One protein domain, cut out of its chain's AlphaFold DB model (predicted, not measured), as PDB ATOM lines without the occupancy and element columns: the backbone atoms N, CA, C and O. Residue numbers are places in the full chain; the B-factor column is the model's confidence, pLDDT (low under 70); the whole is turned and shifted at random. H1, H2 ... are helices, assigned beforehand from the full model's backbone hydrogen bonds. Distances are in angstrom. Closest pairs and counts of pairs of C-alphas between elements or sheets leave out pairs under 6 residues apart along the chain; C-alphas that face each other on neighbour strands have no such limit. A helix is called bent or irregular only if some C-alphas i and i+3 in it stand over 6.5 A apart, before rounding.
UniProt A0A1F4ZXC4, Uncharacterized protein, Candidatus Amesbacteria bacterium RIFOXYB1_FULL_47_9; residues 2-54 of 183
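Overview. This is residues 2 to 54 of the 183 residues of an uncharacterized protein of Candidatus Amesbacteria bacterium RIFOXYB1_FULL_47_9 (UniProt A0A1F4ZXC4). Two helices, H1 and the longer H2, meet near one pair of ends as an open V, and their other ends spread apart. The printed part has 53 residues, 51 of them in these helices, with no named strand: all helix. It is only just extended, close to loose, with a radius of gyration of the C-alphas of 15.4 A and a flat outline of 46 by 26 by 8 A.

Along the chain. Find C-alpha 2 at (153.786, 187.395, 157.330); from there H1 runs 26.0 A through residues 2 to 19. H2, residues 21 to 53, covers 44.8 A and ends at C-alpha 53, (178.957, 182.200, 155.654). H2 is irregular, with C-alphas 22 and 25 standing 7.3 A apart, and has a kink of 42 degrees near residue 47.

Arrangement. H1 and H2 form a helical hairpin, running opposite ways at a shallow tilt of 32 degrees, only just short of steep. Residues 17 to 18 of H1 touch residues 24 to 28 of H2; the closest C-alphas, of Val 17 and Arg 24, are 5.8 A apart. Every O i to N i+4 pair is within hydrogen-bond range in H1, and 24 of 29 in H2.

Size, cuts and confidence. The C-alphas farthest apart, of Gly 21 and Phe 52, are 46.5 A apart. The link is tight, the printed part has no cut, and no printed residue is under 70 in pLDDT.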
ATOM      1  N   ILE A   2     152.925 186.852 158.405       84.12
ATOM      2  CA  ILE A   2     153.786 187.395 157.330       84.12
ATOM      3  C   ILE A   2     153.310 187.025 155.904       84.12
ATOM      4  O   ILE A   2     153.191 187.939 155.091       84.12
ATOM      5  N   PRO A   3     152.927 185.765 155.588       87.81
ATOM      6  CA  PRO A   3     152.484 185.420 154.229       87.81
ATOM      7  C   PRO A   3     151.228 186.180 153.783       87.81
ATOM      8  O   PRO A   3     151.150 186.661 152.658       87.81
ATOM      9  N   PHE A   4     150.263 186.349 154.692       92.62
ATOM     10  CA  PHE A   4     149.037 187.099 154.427       92.62
ATOM     11  C   PHE A   4     149.322 188.579 154.134       92.62
ATOM     12  O   PHE A   4     148.761 189.140 153.193       92.62
ATOM     13  N   LEU A   5     150.225 189.202 154.901       93.44
ATOM     14  CA  LEU A   5     150.640 190.588 154.673       93.44
ATOM     15  C   LEU A   5     151.353 190.746 153.326       93.44
ATOM     16  O   LEU A   5     151.039 191.671 152.586       93.44
ATOM     17  N   MET A   6     152.249 189.821 152.963       92.12
ATOM     18  CA  MET A   6     152.951 189.862 151.674       92.12
ATOM     19  C   MET A   6     151.982 189.766 150.490       92.12
ATOM     20  O   MET A   6     152.083 190.556 149.552       92.12
ATOM     21  N   ILE A   7     151.011 188.850 150.557       92.31
ATOM     22  CA  ILE A   7     149.982 188.694 149.519       92.31
ATOM     23  C   ILE A   7     149.103 189.948 149.437       92.31
ATOM     24  O   ILE A   7     148.846 190.445 148.343       92.31
ATOM     25  N   SER A   8     148.688 190.497 150.583       93.31
ATOM     26  CA  SER A   8     147.854 191.707 150.640       93.31
ATOM     27  C   SER A   8     148.575 192.928 150.061       93.31
ATOM     28  O   SER A   8     147.993 193.669 149.267       93.31
ATOM     29  N   CYS A   9     149.859 193.110 150.385       92.62
ATOM     30  CA  CYS A   9     150.693 194.171 149.821       92.62
ATOM     31  C   CYS A   9     150.882 194.003 148.308       92.62
ATOM     32  O   CYS A   9     150.721 194.970 147.566       92.62
ATOM     33  N   ALA A  10     151.172 192.786 147.835       89.75
ATOM     34  CA  ALA A  10     151.322 192.505 146.407       89.75
ATOM     35  C   ALA A  10     150.023 192.778 145.632       89.75
ATOM     36  O   ALA A  10     150.049 193.389 144.562       89.75
ATOM     37  N   TYR A  11     148.879 192.385 146.200       92.88
ATOM     38  CA  TYR A  11     147.564 192.638 145.623       92.88
ATOM     39  C   TYR A  11     147.250 194.136 145.564       92.88
ATOM     40  O   TYR A  11     146.904 194.644 144.500       92.88
ATOM     41  N   GLY A  12     147.438 194.876 146.661       91.50
ATOM     42  CA  GLY A  12     147.231 196.329 146.677       91.50
ATOM     43  C   GLY A  12     148.125 197.051 145.666       91.50
ATOM     44  O   GLY A  12     147.667 197.906 144.906       91.50
ATOM     45  N   PHE A  13     149.386 196.637 145.582       89.88
ATOM     46  CA  PHE A  13     150.340 197.189 144.633       89.88
ATOM     47  C   PHE A  13     149.958 196.909 143.169       89.88
ATOM     48  O   PHE A  13     150.085 197.790 142.320       89.88
ATOM     49  N   PHE A  14     149.390 195.738 142.868       91.06
ATOM     50  CA  PHE A  14     148.872 195.419 141.535       91.06
ATOM     51  C   PHE A  14     147.792 196.410 141.060       91.06
ATOM     52  O   PHE A  14     147.834 196.862 139.909       91.06
ATOM     53  N   PHE A  15     146.857 196.812 141.931       92.75
ATOM     54  CA  PHE A  15     145.848 197.822 141.571       92.75
ATOM     55  C   PHE A  15     146.458 199.204 141.348       92.75
ATOM     56  O   PHE A  15     146.058 199.886 140.403       92.75
ATOM     57  N   LEU A  16     147.455 199.595 142.148       89.62
ATOM     58  CA  LEU A  16     148.171 200.863 141.966       89.62
ATOM     59  C   LEU A  16     148.872 200.925 140.603       89.62
ATOM     60  O   LEU A  16     148.736 201.912 139.881       89.62
ATOM     61  N   VAL A  17     149.548 199.845 140.199       90.12
ATOM     62  CA  VAL A  17     150.190 199.751 138.876       90.12
ATOM     63  C   VAL A  17     149.154 199.839 137.750       90.12
ATOM     64  O   VAL A  17     149.395 200.486 136.729       90.12
ATOM     65  N   ARG A  18     147.975 199.226 137.922       88.81
ATOM     66  CA  ARG A  18     146.887 199.293 136.932       88.81
ATOM     67  C   ARG A  18     146.290 200.701 136.816       88.81
ATOM     68  O   ARG A  18     145.954 201.110 135.706       88.81
ATOM     69  N   ALA A  19     146.191 201.435 137.922       92.19
ATOM     70  CA  ALA A  19     145.668 202.800 137.964       92.19
ATOM     71  C   ALA A  19     146.633 203.854 137.378       92.19
ATOM     72  O   ALA A  19     146.206 204.951 137.032       92.19
ATOM     73  N   ALA A  20     147.919 203.524 137.197       90.06
ATOM     74  CA  ALA A  20     148.957 204.463 136.757       90.06
ATOM     75  C   ALA A  20     148.878 204.916 135.277       90.06
ATOM     76  O   ALA A  20     149.727 205.690 134.818       90.06
ATOM     77  N   GLY A  21     147.885 204.449 134.507       91.00
ATOM     78  CA  GLY A  21     147.606 204.907 133.140       91.00
ATOM     79  C   GLY A  21     148.832 204.856 132.220       91.00
ATOM     80  O   GLY A  21     149.422 203.794 132.017       91.00
ATOM     81  N   ARG A  22     149.246 206.018 131.689       91.06
ATOM     82  CA  ARG A  22     150.399 206.164 130.773       91.06
ATOM     83  C   ARG A  22     151.750 205.745 131.364       91.06
ATOM     84  O   ARG A  22     152.660 205.419 130.612       91.06
ATOM     85  N   PHE A  23     151.896 205.733 132.691       91.44
ATOM     86  CA  PHE A  23     153.153 205.362 133.356       91.44
ATOM     87  C   PHE A  23     153.258 203.870 133.671       91.44
ATOM     88  O   PHE A  23     154.319 203.406 134.084       91.44
ATOM     89  N   ARG A  24     152.187 203.097 133.448       91.38
ATOM     90  CA  ARG A  24     152.129 201.668 133.774       91.38
ATOM     91  C   ARG A  24     153.303 200.878 133.195       91.38
ATOM     92  O   ARG A  24     153.878 200.059 133.900       91.38
ATOM     93  N   GLN A  25     153.662 201.113 131.932       90.56
ATOM     94  CA  GLN A  25     154.760 200.392 131.278       90.56
ATOM     95  C   GLN A  25     156.111 200.675 131.945       90.56
ATOM     96  O   GLN A  25     156.865 199.741 132.202       90.56
ATOM     97  N   TRP A  26     156.378 201.934 132.299       94.00
ATOM     98  CA  TRP A  26     157.604 202.331 132.992       94.00
ATOM     99  C   TRP A  26     157.686 201.765 134.410       94.00
ATOM    100  O   TRP A  26     158.742 201.279 134.804       94.00
ATOM    101  N   ILE A  27     156.576 201.760 135.157       91.69
ATOM    102  CA  ILE A  27     156.525 201.169 136.503       91.69
ATOM    103  C   ILE A  27     156.751 199.655 136.433       91.69
ATOM    104  O   ILE A  27     157.577 199.127 137.173       91.69
ATOM    105  N   SER A  28     156.072 198.956 135.517       88.88
ATOM    106  CA  SER A  28     156.280 197.518 135.309       88.88
ATOM    107  C   SER A  28     157.723 197.198 134.924       88.88
ATOM    108  O   SER A  28     158.290 196.238 135.440       88.88
ATOM    109  N   LEU A  29     158.330 198.008 134.051       93.81
ATOM    110  CA  LEU A  29     159.725 197.839 133.655       93.81
ATOM    111  C   LEU A  29     160.670 198.067 134.839       93.81
ATOM    112  O   LEU A  29     161.555 197.252 135.064       93.81
ATOM    113  N   ALA A  30     160.457 199.118 135.633       93.19
ATOM    114  CA  ALA A  30     161.259 199.395 136.822       93.19
ATOM    115  C   ALA A  30     161.187 198.250 137.847       93.19
ATOM    116  O   ALA A  30     162.207 197.866 138.413       93.19
ATOM    117  N   LEU A  31     160.002 197.667 138.047       91.56
ATOM    118  CA  LEU A  31     159.809 196.517 138.932       91.56
ATOM    119  C   LEU A  31     160.505 195.266 138.416       91.56
ATOM    120  O   LEU A  31     161.179 194.591 139.187       91.56
ATOM    121  N   LEU A  32     160.362 194.969 137.124       93.88
ATOM    122  CA  LEU A  32     161.025 193.828 136.505       93.88
ATOM    123  C   LEU A  32     162.548 193.974 136.597       93.88
ATOM    124  O   LEU A  32     163.228 193.035 137.004       93.88
ATOM    125  N   SER A  33     163.071 195.164 136.296       95.88
ATOM    126  CA  SER A  33     164.494 195.482 136.428       95.88
ATOM    127  C   SER A  33     164.970 195.355 137.872       95.88
ATOM    128  O   SER A  33     166.005 194.750 138.125       95.88
ATOM    129  N   SER A  34     164.206 195.870 138.837       95.69
ATOM    130  CA  SER A  34     164.531 195.740 140.258       95.69
ATOM    131  C   SER A  34     164.535 194.278 140.708       95.69
ATOM    132  O   SER A  34     165.496 193.841 141.337       95.69
ATOM    133  N   ALA A  35     163.518 193.498 140.333       94.81
ATOM    134  CA  ALA A  35     163.444 192.071 140.631       94.81
ATOM    135  C   ALA A  35     164.622 191.304 140.020       94.81
ATOM    136  O   ALA A  35     165.203 190.449 140.686       94.81
ATOM    137  N   PHE A  36     165.011 191.637 138.788       97.31
ATOM    138  CA  PHE A  36     166.179 191.057 138.137       97.31
ATOM    139  C   PHE A  36     167.470 191.375 138.902       97.31
ATOM    140  O   PHE A  36     168.234 190.465 139.211       97.31
ATOM    141  N   VAL A  37     167.679 192.638 139.286       97.69
ATOM    142  CA  VAL A  37     168.852 193.070 140.066       97.69
ATOM    143  C   VAL A  37     168.908 192.370 141.428       97.69
ATOM    144  O   VAL A  37     169.941 191.809 141.785       97.69
ATOM    145  N   PHE A  38     167.800 192.329 142.174       97.56
ATOM    146  CA  PHE A  38     167.746 191.620 143.457       97.56
ATOM    147  C   PHE A  38     167.976 190.117 143.302       97.56
ATOM    148  O   PHE A  38     168.661 189.516 144.127       97.56
ATOM    149  N   SER A  39     167.449 189.515 142.236       96.25
ATOM    150  CA  SER A  39     167.686 188.103 141.935       96.25
ATOM    151  C   SER A  39     169.159 187.850 141.627       96.25
ATOM    152  O   SER A  39     169.708 186.872 142.118       96.25
ATOM    153  N   ALA A  40     169.826 188.738 140.885       96.94
ATOM    154  CA  ALA A  40     171.255 188.619 140.609       96.94
ATOM    155  C   ALA A  40     172.089 188.650 141.903       96.94
ATOM    156  O   ALA A  40     172.881 187.738 142.131       96.94
ATOM    157  N   PHE A  41     171.844 189.620 142.792       96.69
ATOM    158  CA  PHE A  41     172.514 189.686 144.100       96.69
ATOM    159  C   PHE A  41     172.207 188.479 144.991       96.69
ATOM    160  O   PHE A  41     173.083 187.989 145.709       96.69
ATOM    161  N   TYR A  42     170.967 187.986 144.955       95.94
ATOM    162  CA  TYR A  42     170.586 186.778 145.677       95.94
ATOM    163  C   TYR A  42     171.340 185.560 145.146       95.94
ATOM    164  O   TYR A  42     171.894 184.815 145.943       95.94
ATOM    165  N   LEU A  43     171.394 185.363 143.827       96.44
ATOM    166  CA  LEU A  43     172.095 184.233 143.215       96.44
ATOM    167  C   LEU A  43     173.594 184.298 143.506       96.44
ATOM    168  O   LEU A  43     174.177 183.284 143.877       96.44
ATOM    169  N   GLU A  44     174.202 185.481 143.418       95.75
ATOM    170  CA  GLU A  44     175.594 185.686 143.817       95.75
ATOM    171  C   GLU A  44     175.806 185.278 145.281       95.75
ATOM    172  O   GLU A  44     176.668 184.458 145.602       95.75
ATOM    173  N   SER A  45     174.966 185.793 146.178       93.88
ATOM    174  CA  SER A  45     175.054 185.486 147.604       93.88
ATOM    175  C   SER A  45     174.811 184.009 147.897       93.88
ATOM    176  O   SER A  45     175.496 183.425 148.731       93.88
ATOM    177  N   TYR A  46     173.860 183.391 147.210       93.00
ATOM    178  CA  TYR A  46     173.478 182.004 147.409       93.00
ATOM    179  C   TYR A  46     174.557 181.039 146.911       93.00
ATOM    180  O   TYR A  46     174.901 180.100 147.620       93.00
ATOM    181  N   PHE A  47     175.119 181.266 145.724       92.88
ATOM    182  CA  PHE A  47     176.109 180.353 145.155       92.88
ATOM    183  C   PHE A  47     177.526 180.606 145.667       92.88
ATOM    184  O   PHE A  47     178.257 179.643 145.885       92.88
ATOM    185  N   PHE A  48     177.917 181.864 145.887       92.81
ATOM    186  CA  PHE A  48     179.304 182.194 146.226       92.81
ATOM    187  C   PHE A  48     179.517 182.506 147.703       92.81
ATOM    188  O   PHE A  48     180.548 182.125 148.238       92.81
ATOM    189  N   LEU A  49     178.583 183.174 148.387       91.44
ATOM    190  CA  LEU A  49     178.797 183.621 149.775       91.44
ATOM    191  C   LEU A  49     178.228 182.645 150.812       91.44
ATOM    192  O   LEU A  49     178.832 182.448 151.867       91.44
ATOM    193  N   SER A  50     177.080 182.027 150.529       91.50
ATOM    194  CA  SER A  50     176.378 181.113 151.436       91.50
ATOM    195  C   SER A  50     177.244 179.929 151.887       91.50
ATOM    196  O   SER A  50     177.313 179.707 153.101       91.50
ATOM    197  N   PRO A  51     177.993 179.238 150.996       88.31
ATOM    198  CA  PRO A  51     178.847 178.130 151.420       88.31
ATOM    199  C   PRO A  51     179.882 178.532 152.482       88.31
ATOM    200  O   PRO A  51     180.157 177.752 153.388       88.31
ATOM    201  N   PHE A  52     180.407 179.761 152.421       89.31
ATOM    202  CA  PHE A  52     181.402 180.262 153.378       89.31
ATOM    203  C   PHE A  52     180.786 180.863 154.646       89.31
ATOM    204  O   PHE A  52     181.408 180.819 155.704       89.31
ATOM    205  N   ARG A  53     179.593 181.468 154.544       87.56
ATOM    206  CA  ARG A  53     178.957 182.200 155.654       87.56
ATOM    207  C   ARG A  53     178.074 181.325 156.530       87.56
ATOM    208  O   ARG A  53     178.085 181.490 157.742       87.56
ATOM    209  N   ILE A  54     177.276 180.452 155.918       88.00
ATOM    210  CA  ILE A  54     176.272 179.643 156.625       88.00
ATOM    211  C   ILE A  54     176.451 178.143 156.404       88.00
ATOM    212  O   ILE A  54     175.707 177.370 156.998       88.00
TER     213      ILE A  54